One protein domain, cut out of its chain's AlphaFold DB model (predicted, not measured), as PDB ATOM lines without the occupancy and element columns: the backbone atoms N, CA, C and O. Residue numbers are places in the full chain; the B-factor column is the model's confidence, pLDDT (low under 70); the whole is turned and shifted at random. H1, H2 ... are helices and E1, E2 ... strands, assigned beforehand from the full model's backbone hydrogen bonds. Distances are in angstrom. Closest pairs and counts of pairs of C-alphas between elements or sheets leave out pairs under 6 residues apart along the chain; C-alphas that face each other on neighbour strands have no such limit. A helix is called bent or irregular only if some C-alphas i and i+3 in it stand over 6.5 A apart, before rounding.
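This is residues 20 to 135 of the 174 residues of an uncharacterized protein of Gallus gallus (UniProt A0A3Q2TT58). The model is a long, thin rod: at one end the long helix H4 runs beside the shorter helices H2 and H3, in the middle H3 grazes a small sheet of E1, E5 and E4, and at the other end the hairpin of E2 and E3 reaches away from the rest as an arm. The contacts between the helices are few. The printed part has 116 residues, with four named helices and five named strands in the order H1 H2 H3 E1 E2 E3 E4 E5 H4, a mixed class of helices and strands. Both sheets, E1 - E5 - E4 and E2 - E3, are antiparallel. The whole is extended, with a radius of gyration of the C-alphas of 23.9 A and spans of 83 by 32 by 27 A.

H1 is residues 20 to 23, beginning at C-alpha 20 (22.778, -54.562, -14.758). H2 is residues 28 to 35, 10.0 A long, and H3 is residues 44 to 51, 11.0 A long. H3 is irregular: C-alphas 47 and 50 are 7.4 A apart. E1 is residues 52 to 54. E2, residues 58 to 64, measures 17.7 A, and E3, residues 76 to 82, measures 17.6 A, ending at C-alpha 82 (62.189, -27.968, -40.018). E4 is residues 91 to 94 and E5 residues 100 to 103. H4, residues 107 to 131, is 36.0 A long and ends at C-alpha 131 (18.933, -43.011, -6.583).

In the sheet of three, E5 is the inner strand. It is antiparallel to E1, with N 53 and O 102 3.0 A apart, and to E4, with N 101 and O 93 2.9 A apart; E4 and E5 form a hairpin. H3 is on this sheet but only grazes it, with its residues 45 to 51; its closest C-alphas to E5 are those of Cys 51 and Val 103, 5.6 A apart. H3 and H4 are close but not clearly touching, their closest C-alphas, Ala 47 and Tyr 113, being 6.9 A apart; they run opposite ways at a shallow tilt of 21 degrees. H2 and H4 are likewise close but not clearly touching, with the closest C-alphas, Tyr 35 and Ala 120, 7.6 A apart, and run opposite ways at a shallow tilt of 26 degrees. H1 and H4 are apart. H1 and H2 are close but not clearly touching, with the closest C-alphas, Asp 23 and Trp 31, 7.1 A apart. The hairpin of E2 and E3 is antiparallel, with N 60 and O 80 2.9 A apart; E2 and E3 are both apart from H3 and H4. In H2 and H4 every O i to N i+4 pair is within hydrogen-bond range, in H3 2 of 4 are, and H1 is too short for such a pair.

The C-alphas farthest apart, those of Ser 70 and Ser 135, are 84.9 A apart. The printed part has no cut. The link from E2 to E3, 11 residues, is long. The mean pLDDT of the printed part is 85.3; it is under 70 at residues 20 to 22, residue 24, residues 55 to 58 and residues 83 to 88.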
ATOM      1  N   HIS A  20      23.124 -55.774 -15.512       54.25
ATOM      2  CA  HIS A  20      22.778 -54.562 -14.758       54.25
ATOM      3  C   HIS A  20      22.040 -54.779 -13.424       54.25
ATOM      4  O   HIS A  20      21.752 -53.804 -12.718       54.25
ATOM      5  N   LYS A  21      21.671 -56.010 -13.039       55.94
ATOM      6  CA  LYS A  21      21.012 -56.239 -11.732       55.94
ATOM      7  C   LYS A  21      21.973 -56.049 -10.560       55.94
ATOM      8  O   LYS A  21      21.611 -55.373  -9.601       55.94
ATOM      9  N   PHE A  22      23.191 -56.578 -10.655       60.62
ATOM     10  CA  PHE A  22      24.177 -56.499  -9.571       60.62
ATOM     11  C   PHE A  22      24.730 -55.085  -9.387       60.62
ATOM     12  O   PHE A  22      24.920 -54.631  -8.260       60.62
ATOM     13  N   ASP A  23      24.892 -54.339 -10.481       71.06
ATOM     14  CA  ASP A  23      25.441 -52.983 -10.425       71.06
ATOM     15  C   ASP A  23      24.492 -51.959  -9.785       71.06
ATOM     16  O   ASP A  23      24.930 -50.885  -9.363       71.06
ATOM     17  N   ARG A  24      23.193 -52.280  -9.668       69.12
ATOM     18  CA  ARG A  24      22.223 -51.418  -8.972       69.12
ATOM     19  C   ARG A  24      22.586 -51.232  -7.505       69.12
ATOM     20  O   ARG A  24      22.465 -50.118  -7.004       69.12
ATOM     21  N   TYR A  25      23.103 -52.266  -6.857       76.44
ATOM     22  CA  TYR A  25      23.442 -52.247  -5.435       76.44
ATOM     23  C   TYR A  25      24.854 -51.718  -5.148       76.44
ATOM     24  O   TYR A  25      25.282 -51.679  -3.999       76.44
ATOM     25  N   LEU A  26      25.600 -51.281  -6.165       86.50
ATOM     26  CA  LEU A  26      26.888 -50.638  -5.927       86.50
ATOM     27  C   LEU A  26      26.701 -49.313  -5.186       86.50
ATOM     28  O   LEU A  26      25.758 -48.560  -5.448       86.50
ATOM     29  N   THR A  27      27.654 -48.990  -4.313       87.44
ATOM     30  CA  THR A  27      27.793 -47.629  -3.787       87.44
ATOM     31  C   THR A  27      28.044 -46.659  -4.942       87.44
ATOM     32  O   THR A  27      28.595 -47.041  -5.980       87.44
ATOM     33  N   SER A  28      27.668 -45.389  -4.778       90.06
ATOM     34  CA  SER A  28      27.897 -44.368  -5.813       90.06
ATOM     35  C   SER A  28      29.369 -44.273  -6.221       90.06
ATOM     36  O   SER A  28      29.660 -44.114  -7.402       90.06
ATOM     37  N   GLU A  29      30.297 -44.452  -5.278       92.25
ATOM     38  CA  GLU A  29      31.734 -44.486  -5.556       92.25
ATOM     39  C   GLU A  29      32.119 -45.640  -6.493       92.25
ATOM     40  O   GLU A  29      32.692 -45.402  -7.556       92.25
ATOM     41  N   LYS A  30      31.762 -46.886  -6.150       93.25
ATOM     42  CA  LYS A  30      32.075 -48.061  -6.984       93.25
ATOM     43  C   LYS A  30      31.399 -47.976  -8.349       93.25
ATOM     44  O   LYS A  30      31.993 -48.331  -9.366       93.25
ATOM     45  N   TRP A  31      30.172 -47.459  -8.387       94.00
ATOM     46  CA  TRP A  31      29.457 -47.236  -9.638       94.00
ATOM     47  C   TRP A  31      30.197 -46.226 -10.528       94.00
ATOM     48  O   TRP A  31      30.397 -46.489 -11.710       94.00
ATOM     49  N   LEU A  32      30.685 -45.112  -9.970       95.31
ATOM     50  CA  LEU A  32      31.474 -44.114 -10.705       95.31
ATOM     51  C   LEU A  32      32.856 -44.633 -11.126       95.31
ATOM     52  O   LEU A  32      33.354 -44.238 -12.178       95.31
ATOM     53  N   GLN A  33      33.472 -45.532 -10.360       95.81
ATOM     54  CA  GLN A  33      34.719 -46.188 -10.769       95.81
ATOM     55  C   GLN A  33      34.534 -47.073 -12.010       95.81
ATOM     56  O   GLN A  33      35.472 -47.217 -12.788       95.81
ATOM     57  N   LYS A  34      33.335 -47.634 -12.218       94.75
ATOM     58  CA  LYS A  34      33.002 -48.471 -13.382       94.75
ATOM     59  C   LYS A  34      32.433 -47.662 -14.554       94.75
ATOM     60  O   LYS A  34      32.830 -47.867 -15.694       94.75
ATOM     61  N   TYR A  35      31.529 -46.725 -14.271       95.31
ATOM     62  CA  TYR A  35      30.723 -46.014 -15.272       95.31
ATOM     63  C   TYR A  35      30.978 -44.505 -15.334       95.31
ATOM     64  O   TYR A  35      30.360 -43.816 -16.140       95.31
ATOM     65  N   GLY A  36      31.865 -43.949 -14.514       95.44
ATOM     66  CA  GLY A  36      32.197 -42.527 -14.572       95.44
ATOM     67  C   GLY A  36      32.929 -42.158 -15.862       95.44
ATOM     68  O   GLY A  36      33.564 -42.996 -16.501       95.44
ATOM     69  N   LEU A  37      32.909 -40.874 -16.222       96.12
ATOM     70  CA  LEU A  37      33.533 -40.381 -17.459       96.12
ATOM     71  C   LEU A  37      35.011 -40.772 -17.585       96.12
ATOM     72  O   LEU A  37      35.460 -41.156 -18.662       96.12
ATOM     73  N   LYS A  38      35.763 -40.731 -16.478       95.06
ATOM     74  CA  LYS A  38      37.171 -41.156 -16.449       95.06
ATOM     75  C   LYS A  38      37.326 -42.655 -16.723       95.06
ATOM     76  O   LYS A  38      38.207 -43.037 -17.485       95.06
ATOM     77  N   ALA A  39      36.469 -43.491 -16.136       95.75
ATOM     78  CA  ALA A  39      36.480 -44.939 -16.355       95.75
ATOM     79  C   ALA A  39      36.160 -45.288 -17.815       95.75
ATOM     80  O   ALA A  39      36.790 -46.161 -18.408       95.75
ATOM     81  N   GLN A  40      35.245 -44.528 -18.419       95.19
ATOM     82  CA  GLN A  40      34.856 -44.673 -19.819       95.19
ATOM     83  C   GLN A  40      35.812 -43.987 -20.814       95.19
ATOM     84  O   GLN A  40      35.567 -44.046 -22.018       95.19
ATOM     85  N   LYS A  41      36.898 -43.347 -20.349       94.94
ATOM     86  CA  LYS A  41      37.842 -42.574 -21.184       94.94
ATOM     87  C   LYS A  41      37.153 -41.481 -22.015       94.94
ATOM     88  O   LYS A  41      37.445 -41.291 -23.193       94.94
ATOM     89  N   LEU A  42      36.210 -40.775 -21.393       95.88
ATOM     90  CA  LEU A  42      35.437 -39.682 -21.989       95.88
ATOM     91  C   LEU A  42      35.856 -38.307 -21.464       95.88
ATOM     92  O   LEU A  42      35.102 -37.344 -21.575       95.88
ATOM     93  N   THR A  43      37.042 -38.186 -20.864       94.12
ATOM     94  CA  THR A  43      37.572 -36.855 -20.555       94.12
ATOM     95  C   THR A  43      38.021 -36.162 -21.838       94.12
ATOM     96  O   THR A  43      38.376 -36.822 -22.815       94.12
ATOM     97  N   VAL A  44      38.062 -34.826 -21.834       89.31
ATOM     98  CA  VAL A  44      38.538 -34.038 -22.987       89.31
ATOM     99  C   VAL A  44      39.921 -34.503 -23.443       89.31
ATOM    100  O   VAL A  44      40.166 -34.664 -24.631       89.31
ATOM    101  N   TYR A  45      40.820 -34.785 -22.504       91.50
ATOM    102  CA  TYR A  45      42.152 -35.255 -22.855       91.50
ATOM    103  C   TYR A  45      42.159 -36.662 -23.452       91.50
ATOM    104  O   TYR A  45      42.968 -36.925 -24.331       91.50
ATOM    105  N   ASP A  46      41.284 -37.559 -22.994       92.19
ATOM    106  CA  ASP A  46      41.177 -38.901 -23.578       92.19
ATOM    107  C   ASP A  46      40.596 -38.827 -24.995       92.19
ATOM    108  O   ASP A  46      41.069 -39.513 -25.898       92.19
ATOM    109  N   ALA A  47      39.619 -37.940 -25.206       90.19
ATOM    110  CA  ALA A  47      39.016 -37.688 -26.511       90.19
ATOM    111  C   ALA A  47      40.030 -37.136 -27.522       90.19
ATOM    112  O   ALA A  47      39.998 -37.491 -28.700       90.19
ATOM    113  N   LEU A  48      40.922 -36.262 -27.053       90.12
ATOM    114  CA  LEU A  48      41.888 -35.566 -27.892       90.12
ATOM    115  C   LEU A  48      43.246 -36.265 -27.991       90.12
ATOM    116  O   LEU A  48      44.020 -35.887 -28.860       90.12
ATOM    117  N   ALA A  49      43.543 -37.270 -27.160       89.50
ATOM    118  CA  ALA A  49      44.864 -37.905 -27.092       89.50
ATOM    119  C   ALA A  49      45.397 -38.320 -28.474       89.50
ATOM    120  O   ALA A  49      46.492 -37.910 -28.854       89.50
ATOM    121  N   ASP A  50      44.579 -39.024 -29.261       86.88
ATOM    122  CA  ASP A  50      44.935 -39.491 -30.612       86.88
ATOM    123  C   ASP A  50      44.888 -38.383 -31.681       86.88
ATOM    124  O   ASP A  50      45.259 -38.598 -32.832       86.88
ATOM    125  N   CYS A  51      44.358 -37.214 -31.327       87.88
ATOM    126  CA  CYS A  51      44.127 -36.075 -32.213       87.88
ATOM    127  C   CYS A  51      45.106 -34.926 -31.941       87.88
ATOM    128  O   CYS A  51      44.958 -33.854 -32.530       87.88
ATOM    129  N   THR A  52      46.068 -35.122 -31.034       88.25
ATOM    130  CA  THR A  52      47.023 -34.091 -30.623       88.25
ATOM    131  C   THR A  52      48.414 -34.349 -31.178       88.25
ATOM    132  O   THR A  52      48.886 -35.483 -31.232       88.25
ATOM    133  N   PHE A  53      49.097 -33.280 -31.572       85.00
ATOM    134  CA  PHE A  53      50.501 -33.323 -31.958       85.00
ATOM    135  C   PHE A  53      51.232 -32.095 -31.424       85.00
ATOM    136  O   PHE A  53      50.677 -30.999 -31.314       85.00
ATOM    137  N   ARG A  54      52.496 -32.288 -31.041       77.44
ATOM    138  CA  ARG A  54      53.318 -31.202 -30.504       77.44
ATOM    139  C   ARG A  54      53.727 -30.259 -31.626       77.44
ATOM    140  O   ARG A  54      54.020 -30.694 -32.740       77.44
ATOM    141  N   HIS A  55      53.789 -28.974 -31.305       68.44
ATOM    142  CA  HIS A  55      54.483 -28.017 -32.149       68.44
ATOM    143  C   HIS A  55      55.973 -28.397 -32.201       68.44
ATOM    144  O   HIS A  55      56.601 -28.549 -31.153       68.44
ATOM    145  N   ALA A  56      56.517 -28.601 -33.400       63.47
ATOM    146  CA  ALA A  56      57.910 -28.982 -33.597       63.47
ATOM    147  C   ALA A  56      58.584 -28.006 -34.565       63.47
ATOM    148  O   ALA A  56      58.530 -28.186 -35.780       63.47
ATOM    149  N   ASP A  57      59.222 -26.987 -33.997       64.62
ATOM    150  CA  ASP A  57      60.235 -26.176 -34.666       64.62
ATOM    151  C   ASP A  57      61.604 -26.659 -34.180       64.62
ATOM    152  O   ASP A  57      61.858 -26.690 -32.974       64.62
ATOM    153  N   GLY A  58      62.483 -27.088 -35.089       67.81
ATOM    154  CA  GLY A  58      63.794 -27.579 -34.667       67.81
ATOM    155  C   GLY A  58      64.567 -28.392 -35.693       67.81
ATOM    156  O   GLY A  58      64.155 -28.582 -36.836       67.81
ATOM    157  N   ILE A  59      65.736 -28.862 -35.264       74.25
ATOM    158  CA  ILE A  59      66.586 -29.760 -36.043       74.25
ATOM    159  C   ILE A  59      66.074 -31.183 -35.833       74.25
ATOM    160  O   ILE A  59      66.089 -31.683 -34.711       74.25
ATOM    161  N   VAL A  60      65.642 -31.829 -36.912       75.75
ATOM    162  CA  VAL A  60      65.300 -33.252 -36.917       75.75
ATOM    163  C   VAL A  60      66.357 -34.044 -37.671       75.75
ATOM    164  O   VAL A  60      66.869 -33.610 -38.706       75.75
ATOM    165  N   ASP A  61      66.669 -35.217 -37.139       84.25
ATOM    166  CA  ASP A  61      67.533 -36.203 -37.771       84.25
ATOM    167  C   ASP A  61      66.716 -36.967 -38.820       84.25
ATOM    168  O   ASP A  61      65.823 -37.749 -38.492       84.25
ATOM    169  N   ILE A  62      66.986 -36.707 -40.100       81.69
ATOM    170  CA  ILE A  62      66.325 -37.383 -41.218       81.69
ATOM    171  C   ILE A  62      67.283 -38.424 -41.774       81.69
ATOM    172  O   ILE A  62      68.396 -38.098 -42.181       81.69
ATOM    173  N   LYS A  63      66.832 -39.675 -41.829       84.69
ATOM    174  CA  LYS A  63      67.559 -40.736 -42.520       84.69
ATOM    175  C   LYS A  63      67.423 -40.537 -44.025       84.69
ATOM    176  O   LYS A  63      66.317 -40.595 -44.560       84.69
ATOM    177  N   THR A  64      68.535 -40.279 -44.695       82.06
ATOM    178  CA  THR A  64      68.611 -40.104 -46.146       82.06
ATOM    179  C   THR A  64      69.506 -41.162 -46.768       82.06
ATOM    180  O   THR A  64      70.332 -41.772 -46.093       82.06
ATOM    181  N   LYS A  65      69.324 -41.389 -48.070       82.75
ATOM    182  CA  LYS A  65      70.238 -42.214 -48.858       82.75
ATOM    183  C   LYS A  65      71.668 -41.648 -48.734       82.75
ATOM    184  O   LYS A  65      71.801 -40.423 -48.831       82.75
ATOM    185  N   PRO A  66      72.684 -42.495 -48.497       80.94
ATOM    186  CA  PRO A  66      74.076 -42.060 -48.434       80.94
ATOM    187  C   PRO A  66      74.517 -41.444 -49.767       80.94
ATOM    188  O   PRO A  66      74.030 -41.837 -50.830       80.94
ATOM    189  N   GLU A  67      75.418 -40.460 -49.714       78.06
ATOM    190  CA  GLU A  67      75.890 -39.750 -50.916       78.06
ATOM    191  C   GLU A  67      76.647 -40.673 -51.885       78.06
ATOM    192  O   GLU A  67      76.564 -40.485 -53.099       78.06
ATOM    193  N   ASP A  68      77.301 -41.711 -51.359       77.81
ATOM    194  CA  ASP A  68      77.970 -42.749 -52.141       77.81
ATOM    195  C   ASP A  68      77.506 -44.151 -51.716       77.81
ATOM    196  O   ASP A  68      77.951 -44.705 -50.707       77.81
ATOM    197  N   GLU A  69      76.626 -44.744 -52.525       73.00
ATOM    198  CA  GLU A  69      76.087 -46.096 -52.320       73.00
ATOM    199  C   GLU A  69      77.125 -47.211 -52.478       73.00
ATOM    200  O   GLU A  69      76.857 -48.348 -52.092       73.00
ATOM    201  N   SER A  70      78.300 -46.915 -53.042       74.25
ATOM    202  CA  SER A  70      79.387 -47.893 -53.126       74.25
ATOM    203  C   SER A  70      80.180 -48.006 -51.818       74.25
ATOM    204  O   SER A  70      80.835 -49.019 -51.585       74.25
ATOM    205  N   SER A  71      80.082 -46.992 -50.949       70.81
ATOM    206  CA  SER A  71      80.836 -46.890 -49.693       70.81
ATOM    207  C   SER A  71      80.059 -47.380 -48.466       70.81
ATOM    208  O   SER A  71      80.659 -47.927 -47.539       70.81
ATOM    209  N   GLN A  72      78.730 -47.226 -48.457       75.50
ATOM    210  CA  GLN A  72      77.858 -47.728 -47.395       75.50
ATOM    211  C   GLN A  72      76.439 -47.999 -47.903       75.50
ATOM    212  O   GLN A  72      75.931 -47.316 -48.792       75.50
ATOM    213  N   THR A  73      75.783 -48.980 -47.286       77.88
ATOM    214  CA  THR A  73      74.396 -49.365 -47.588       77.88
ATOM    215  C   THR A  73      73.389 -48.838 -46.569       77.88
ATOM    216  O   THR A  73      72.185 -48.879 -46.821       77.88
ATOM    217  N   ASP A  74      73.863 -48.357 -45.417       83.00
ATOM    218  CA  ASP A  74      73.006 -47.844 -44.353       83.00
ATOM    219  C   ASP A  74      72.585 -46.395 -44.616       83.00
ATOM    220  O   ASP A  74      73.278 -45.614 -45.269       83.00
ATOM    221  N   ALA A  75      71.406 -46.030 -44.107       81.25
ATOM    222  CA  ALA A  75      70.885 -44.679 -44.251       81.25
ATOM    223  C   ALA A  75      71.673 -43.691 -43.381       81.25
ATOM    224  O   ALA A  75      71.782 -43.859 -42.162       81.25
ATOM    225  N   GLU A  76      72.150 -42.614 -43.996       84.00
ATOM    226  CA  GLU A  76      72.918 -41.575 -43.327       84.00
ATOM    227  C   GLU A  76      71.986 -40.582 -42.623       84.00
ATOM    228  O   GLU A  76      70.945 -40.181 -43.153       84.00
ATOM    229  N   THR A  77      72.343 -40.185 -41.401       84.12
ATOM    230  CA  THR A  77      71.532 -39.244 -40.619       84.12
ATOM    231  C   THR A  77      71.897 -37.811 -40.977       84.12
ATOM    232  O   THR A  77      72.962 -37.320 -40.606       84.12
ATOM    233  N   LYS A  78      70.988 -37.108 -41.658       81.62
ATOM    234  CA  LYS A  78      71.143 -35.696 -42.009       81.62
ATOM    235  C   LYS A  78      70.255 -34.825 -41.131       81.62
ATOM    236  O   LYS A  78      69.028 -34.929 -41.146       81.62
ATOM    237  N   ARG A  79      70.887 -33.912 -40.397       82.06
ATOM    238  CA  ARG A  79      70.205 -32.886 -39.602       82.06
ATOM    239  C   ARG A  79      69.539 -31.872 -40.519       82.06
ATOM    240  O   ARG A  79      70.216 -31.195 -41.293       82.06
ATOM    241  N   LYS A  80      68.219 -31.734 -40.415       77.88
ATOM    242  CA  LYS A  80      67.452 -30.732 -41.159       77.88
ATOM    243  C   LYS A  80      66.665 -29.860 -40.197       77.88
ATOM    244  O   LYS A  80      65.897 -30.365 -39.385       77.88
ATOM    245  N   VAL A  81      66.834 -28.546 -40.322       78.06
ATOM    246  CA  VAL A  81      65.954 -27.585 -39.653       78.06
ATOM    247  C   VAL A  81      64.597 -27.655 -40.340       78.06
ATOM    248  O   VAL A  81      64.484 -27.384 -41.540       78.06
ATOM    249  N   ILE A  82      63.578 -28.053 -39.591       73.25
ATOM    250  CA  ILE A  82      62.189 -27.968 -40.018       73.25
ATOM    251  C   ILE A  82      61.519 -26.814 -39.286       73.25
ATOM    252  O   ILE A  82      61.732 -26.592 -38.096       73.25
ATOM    253  N   HIS A  83      60.711 -26.084 -40.044       68.00
ATOM    254  CA  HIS A  83      59.792 -25.095 -39.513       68.00
ATOM    255  C   HIS A  83      58.384 -25.646 -39.654       68.00
ATOM    256  O   HIS A  83      58.005 -26.143 -40.723       68.00
ATOM    257  N   ALA A  84      57.588 -25.505 -38.610       68.38
ATOM    258  CA  ALA A  84      56.203 -25.905 -38.545       68.38
ATOM    259  C   ALA A  84      55.325 -24.880 -39.292       68.38
ATOM    260  O   ALA A  84      54.458 -24.220 -38.724       68.38
ATOM    261  N   LYS A  85      55.555 -24.762 -40.610       63.44
ATOM    262  CA  LYS A  85      54.991 -23.752 -41.533       63.44
ATOM    263  C   LYS A  85      53.459 -23.747 -41.675       63.44
ATOM    264  O   LYS A  85      52.940 -22.932 -42.426       63.44
ATOM    265  N   TYR A  86      52.748 -24.639 -40.991       63.53
ATOM    266  CA  TYR A  86      51.287 -24.757 -41.058       63.53
ATOM    267  C   TYR A  86      50.619 -24.808 -39.680       63.53
ATOM    268  O   TYR A  86      49.442 -25.147 -39.586       63.53
ATOM    269  N   CYS A  87      51.355 -24.511 -38.605       63.72
ATOM    270  CA  CYS A  87      50.810 -24.544 -37.245       63.72
ATOM    271  C   CYS A  87      49.799 -23.429 -36.954       63.72
ATOM    272  O   CYS A  87      49.038 -23.545 -36.003       63.72
ATOM    273  N   ASP A  88      49.756 -22.383 -37.775       68.88
ATOM    274  CA  ASP A  88      48.748 -21.320 -37.735       68.88
ATOM    275  C   ASP A  88      47.351 -21.799 -38.167       68.88
ATOM    276  O   ASP A  88      46.344 -21.194 -37.806       68.88
ATOM    277  N   LYS A  89      47.278 -22.899 -38.925       76.94
ATOM    278  CA  LYS A  89      46.020 -23.453 -39.448       76.94
ATOM    279  C   LYS A  89      45.337 -24.432 -38.498       76.94
ATOM    280  O   LYS A  89      44.184 -24.792 -38.735       76.94
ATOM    281  N   PHE A  90      46.035 -24.890 -37.463       80.62
ATOM    282  CA  PHE A  90      45.494 -25.833 -36.492       80.62
ATOM    283  C   PHE A  90      45.053 -25.113 -35.224       80.62
ATOM    284  O   PHE A  90      45.658 -24.137 -34.779       80.62
ATOM    285  N   VAL A  91      43.981 -25.620 -34.624       85.19
ATOM    286  CA  VAL A  91      43.549 -25.168 -33.305       85.19
ATOM    287  C   VAL A  91      44.564 -25.671 -32.285       85.19
ATOM    288  O   VAL A  91      44.903 -26.854 -32.289       85.19
ATOM    289  N   HIS A  92      45.034 -24.793 -31.403       87.38
ATOM    290  CA  HIS A  92      45.947 -25.151 -30.322       87.38
ATOM    291  C   HIS A  92      45.255 -25.077 -28.959       87.38
ATOM    292  O   HIS A  92      44.316 -24.308 -28.757       87.38
ATOM    293  N   THR A  93      45.719 -25.892 -28.014       88.44
ATOM    294  CA  THR A  93      45.236 -25.917 -26.629       88.44
ATOM    295  C   THR A  93      46.367 -26.277 -25.668       88.44
ATOM    296  O   THR A  93      47.427 -26.745 -26.090       88.44
ATOM    297  N   PHE A  94      46.138 -26.078 -24.371       90.12
ATOM    298  CA  PHE A  94      47.048 -26.525 -23.324       90.12
ATOM    299  C   PHE A  94      46.817 -27.997 -22.992       90.12
ATOM    300  O   PHE A  94      45.686 -28.454 -22.812       90.12
ATOM    301  N   TRP A  95      47.911 -28.741 -22.892       91.19
ATOM    302  CA  TRP A  95      47.907 -30.129 -22.470       91.19
ATOM    303  C   TRP A  95      48.029 -30.264 -20.949       91.19
ATOM    304  O   TRP A  95      48.238 -29.287 -20.231       91.19
ATOM    305  N   LYS A  96      47.910 -31.499 -20.440       89.25
ATOM    306  CA  LYS A  96      47.947 -31.801 -18.994       89.25
ATOM    307  C   LYS A  96      49.227 -31.320 -18.302       89.25
ATOM    308  O   LYS A  96      49.199 -31.040 -17.111       89.25
ATOM    309  N   ASP A  97      50.334 -31.271 -19.035       90.06
ATOM    310  CA  ASP A  97      51.652 -30.837 -18.561       90.06
ATOM    311  C   ASP A  97      51.909 -29.335 -18.793       90.06
ATOM    312  O   ASP A  97      53.017 -28.858 -18.563       90.06
ATOM    313  N   GLY A  98      50.903 -28.586 -19.258       87.69
ATOM    314  CA  GLY A  98      51.022 -27.171 -19.606       87.69
ATOM    315  C   GLY A  98      51.646 -26.908 -20.980       87.69
ATOM    316  O   GLY A  98      51.742 -25.748 -21.379       87.69
ATOM    317  N   SER A  99      52.047 -27.943 -21.728       86.75
ATOM    318  CA  SER A  99      52.556 -27.763 -23.090       86.75
ATOM    319  C   SER A  99      51.449 -27.335 -24.055       86.75
ATOM    320  O   SER A  99      50.280 -27.673 -23.877       86.75
ATOM    321  N   VAL A 100      51.812 -26.586 -25.097       86.81
ATOM    322  CA  VAL A 100      50.882 -26.232 -26.176       86.81
ATOM    323  C   VAL A 100      50.894 -27.343 -27.221       86.81
ATOM    324  O   VAL A 100      51.947 -27.686 -27.768       86.81
ATOM    325  N   VAL A 101      49.719 -27.892 -27.515       88.19
ATOM    326  CA  VAL A 101      49.524 -28.920 -28.543       88.19
ATOM    327  C   VAL A 101      48.546 -28.440 -29.599       88.19
ATOM    328  O   VAL A 101      47.595 -27.715 -29.302       88.19
ATOM    329  N   HIS A 102      48.773 -28.873 -30.832       89.12
ATOM    330  CA  HIS A 102      47.838 -28.700 -31.936       89.12
ATOM    331  C   HIS A 102      46.860 -29.861 -31.963       89.12
ATOM    332  O   HIS A 102      47.231 -30.994 -31.655       89.12
ATOM    333  N   VAL A 103      45.617 -29.574 -32.333       89.56
ATOM    334  CA  VAL A 103      44.520 -30.536 -32.329       89.56
ATOM    335  C   VAL A 103      43.897 -30.613 -33.717       89.56
ATOM    336  O   VAL A 103      43.532 -29.599 -34.312       89.56
ATOM    337  N   TYR A 104      43.727 -31.834 -34.216       89.75
ATOM    338  CA  TYR A 104      42.979 -32.118 -35.435       89.75
ATOM    339  C   TYR A 104      41.972 -33.240 -35.187       89.75
ATOM    340  O   TYR A 104      42.346 -34.398 -35.015       89.75
ATOM    341  N   VAL A 105      40.682 -32.897 -35.176       90.81
ATOM    342  CA  VAL A 105      39.594 -33.856 -34.940       90.81
ATOM    343  C   VAL A 105      38.880 -34.148 -36.252       90.81
ATOM    344  O   VAL A 105      38.337 -33.251 -36.895       90.81
ATOM    345  N   THR A 106      38.848 -35.419 -36.648       91.75
ATOM    346  CA  THR A 106      38.073 -35.852 -37.815       91.75
ATOM    347  C   THR A 106      36.580 -35.903 -37.491       91.75
ATOM    348  O   THR A 106      36.174 -36.116 -36.347       91.75
ATOM    349  N   LYS A 107      35.732 -35.778 -38.518       93.94
ATOM    350  CA  LYS A 107      34.272 -35.913 -38.367       93.94
ATOM    351  C   LYS A 107      33.867 -37.269 -37.773       93.94
ATOM    352  O   LYS A 107      32.948 -37.330 -36.965       93.94
ATOM    353  N   GLU A 108      34.569 -38.331 -38.165       94.38
ATOM    354  CA  GLU A 108      34.415 -39.693 -37.639       94.38
ATOM    355  C   GLU A 108      34.651 -39.732 -36.121       94.38
ATOM    356  O   GLU A 108      33.778 -40.147 -35.362       94.38
ATOM    357  N   LYS A 109      35.806 -39.222 -35.662       92.06
ATOM    358  CA  LYS A 109      36.164 -39.193 -34.236       92.06
ATOM    359  C   LYS A 109      35.197 -38.345 -33.418       92.06
ATOM    360  O   LYS A 109      34.805 -38.763 -32.331       92.06
ATOM    361  N   TYR A 110      34.777 -37.198 -33.953       92.81
ATOM    362  CA  TYR A 110      33.766 -36.355 -33.317       92.81
ATOM    363  C   TYR A 110      32.454 -37.121 -33.093       92.81
ATOM    364  O   TYR A 110      31.970 -37.168 -31.966       92.81
ATOM    365  N   LYS A 111      31.916 -37.777 -34.132       96.00
ATOM    366  CA  LYS A 111      30.667 -38.550 -34.029       96.00
ATOM    367  C   LYS A 111      30.767 -39.687 -33.016       96.00
ATOM    368  O   LYS A 111      29.899 -39.826 -32.164       96.00
ATOM    369  N   GLN A 112      31.856 -40.455 -33.063       94.38
ATOM    370  CA  GLN A 112      32.078 -41.556 -32.122       94.38
ATOM    371  C   GLN A 112      32.148 -41.063 -30.670       94.38
ATOM    372  O   GLN A 112      31.626 -41.709 -29.763       94.38
ATOM    373  N   TYR A 113      32.803 -39.925 -30.430       95.06
ATOM    374  CA  TYR A 113      32.851 -39.324 -29.100       95.06
ATOM    375  C   TYR A 113      31.475 -38.814 -28.656       95.06
ATOM    376  O   TYR A 113      31.069 -39.063 -27.522       95.06
ATOM    377  N   GLU A 114      30.743 -38.147 -29.551       96.06
ATOM    378  CA  GLU A 114      29.390 -37.656 -29.295       96.06
ATOM    379  C   GLU A 114      28.443 -38.795 -28.895       96.06
ATOM    380  O   GLU A 114      27.756 -38.696 -27.878       96.06
ATOM    381  N   GLU A 115      28.437 -39.899 -29.642       97.12
ATOM    382  CA  GLU A 115      27.619 -41.079 -29.342       97.12
ATOM    383  C   GLU A 115      27.963 -41.676 -27.975       97.12
ATOM    384  O   GLU A 115      27.072 -41.895 -27.151       97.12
ATOM    385  N   LYS A 116      29.256 -41.869 -27.679       96.19
ATOM    386  CA  LYS A 116      29.684 -42.381 -26.368       96.19
ATOM    387  C   LYS A 116      29.290 -41.444 -25.227       96.19
ATOM    388  O   LYS A 116      28.829 -41.915 -24.190       96.19
ATOM    389  N   MET A 117      29.424 -40.131 -25.414       97.12
ATOM    390  CA  MET A 117      29.022 -39.142 -24.413       97.12
ATOM    391  C   MET A 117      27.508 -39.162 -24.176       97.12
ATOM    392  O   MET A 117      27.066 -39.125 -23.028       97.12
ATOM    393  N   ARG A 118      26.702 -39.288 -25.238       97.69
ATOM    394  CA  ARG A 118      25.241 -39.443 -25.125       97.69
ATOM    395  C   ARG A 118      24.872 -40.702 -24.344       97.69
ATOM    396  O   ARG A 118      23.998 -40.640 -23.481       97.69
ATOM    397  N   THR A 119      25.549 -41.819 -24.592       96.56
ATOM    398  CA  THR A 119      25.344 -43.058 -23.828       96.56
ATOM    399  C   THR A 119      25.726 -42.885 -22.358       96.56
ATOM    400  O   THR A 119      24.945 -43.246 -21.477       96.56
ATOM    401  N   ALA A 120      26.876 -42.271 -22.067       96.56
ATOM    402  CA  ALA A 120      27.300 -41.995 -20.696       96.56
ATOM    403  C   ALA A 120      26.318 -41.076 -19.953       96.56
ATOM    404  O   ALA A 120      26.008 -41.324 -18.786       96.56
ATOM    405  N   LEU A 121      25.783 -40.056 -20.632       96.81
ATOM    406  CA  LEU A 121      24.758 -39.171 -20.081       96.81
ATOM    407  C   LEU A 121      23.487 -39.946 -19.722       96.81
ATOM    408  O   LEU A 121      23.039 -39.866 -18.581       96.81
ATOM    409  N   ARG A 122      22.962 -40.762 -20.646       96.44
ATOM    410  CA  ARG A 122      21.780 -41.607 -20.390       96.44
ATOM    411  C   ARG A 122      21.991 -42.538 -19.193       96.44
ATOM    412  O   ARG A 122      21.091 -42.687 -18.369       96.44
ATOM    413  N   LEU A 123      23.180 -43.133 -19.068       95.00
ATOM    414  CA  LEU A 123      23.538 -43.983 -17.928       95.00
ATOM    415  C   LEU A 123      23.536 -43.200 -16.605       95.00
ATOM    416  O   LEU A 123      22.971 -43.674 -15.618       95.00
ATOM    417  N   MET A 124      24.126 -42.001 -16.574       94.94
ATOM    418  CA  MET A 124      24.130 -41.143 -15.383       94.94
ATOM    419  C   MET A 124      22.728 -40.664 -15.008       94.94
ATOM    420  O   MET A 124      22.352 -40.748 -13.841       94.94
ATOM    421  N   GLU A 125      21.925 -40.224 -15.974       95.75
ATOM    422  CA  GLU A 125      20.531 -39.830 -15.744       95.75
ATOM    423  C   GLU A 125      19.699 -40.994 -15.199       95.75
ATOM    424  O   GLU A 125      18.947 -40.828 -14.236       95.75
ATOM    425  N   GLY A 126      19.860 -42.190 -15.775       93.50
ATOM    426  CA  GLY A 126      19.219 -43.408 -15.287       93.50
ATOM    427  C   GLY A 126      19.618 -43.728 -13.846       93.50
ATOM    428  O   GLY A 126      18.760 -44.038 -13.018       93.50
ATOM    429  N   ARG A 127      20.906 -43.580 -13.511       92.31
ATOM    430  CA  ARG A 127      21.402 -43.788 -12.147       92.31
ATOM    431  C   ARG A 127      20.866 -42.749 -11.163       92.31
ATOM    432  O   ARG A 127      20.466 -43.138 -10.070       92.31
ATOM    433  N   ILE A 128      20.816 -41.468 -11.532       92.38
ATOM    434  CA  ILE A 128      20.244 -40.402 -10.691       92.38
ATOM    435  C   ILE A 128      18.767 -40.686 -10.416       92.38
ATOM    436  O   ILE A 128      18.356 -40.695  -9.259       92.38
ATOM    437  N   LYS A 129      17.988 -41.008 -11.457       92.19
ATOM    438  CA  LYS A 129      16.578 -41.394 -11.300       92.19
ATOM    439  C   LYS A 129      16.427 -42.594 -10.369       92.19
ATOM    440  O   LYS A 129      15.563 -42.584  -9.500       92.19
ATOM    441  N   TRP A 130      17.283 -43.608 -10.504       89.25
ATOM    442  CA  TRP A 130      17.280 -44.764  -9.609       89.25
ATOM    443  C   TRP A 130      17.619 -44.390  -8.156       89.25
ATOM    444  O   TRP A 130      16.970 -44.883  -7.238       89.25
ATOM    445  N   LEU A 131      18.583 -43.495  -7.926       88.44
ATOM    446  CA  LEU A 131      18.933 -43.011  -6.583       88.44
ATOM    447  C   LEU A 131      17.816 -42.171  -5.946       88.44
ATOM    448  O   LEU A 131      17.725 -42.113  -4.728       88.44
ATOM    449  N   GLN A 132      16.961 -41.541  -6.750       88.19
ATOM    450  CA  GLN A 132      15.850 -40.707  -6.281       88.19
ATOM    451  C   GLN A 132      14.548 -41.481  -6.019       88.19
ATOM    452  O   GLN A 132      13.582 -40.911  -5.522       88.19
ATOM    453  N   GLN A 133      14.489 -42.767  -6.360       86.56
ATOM    454  CA  GLN A 133      13.297 -43.597  -6.175       86.56
ATOM    455  C   GLN A 133      13.151 -44.090  -4.726       86.56
ATOM    456  O   GLN A 133      14.106 -44.585  -4.125       86.56
ATOM    457  N   GLY A 134      11.918 -44.058  -4.214       84.81
ATOM    458  CA  GLY A 134      11.575 -44.565  -2.883       84.81
ATOM    459  C   GLY A 134      12.331 -43.832  -1.774       84.81
ATOM    460  O   GLY A 134      12.491 -42.613  -1.818       84.81
ATOM    461  N   SER A 135      12.825 -44.579  -0.791       86.81
ATOM    462  CA  SER A 135      13.587 -44.035   0.340       86.81
ATOM    463  C   SER A 135      15.022 -43.620  -0.010       86.81
ATOM    464  O   SER A 135      15.646 -42.871   0.747       86.81
TER     465      SER A 135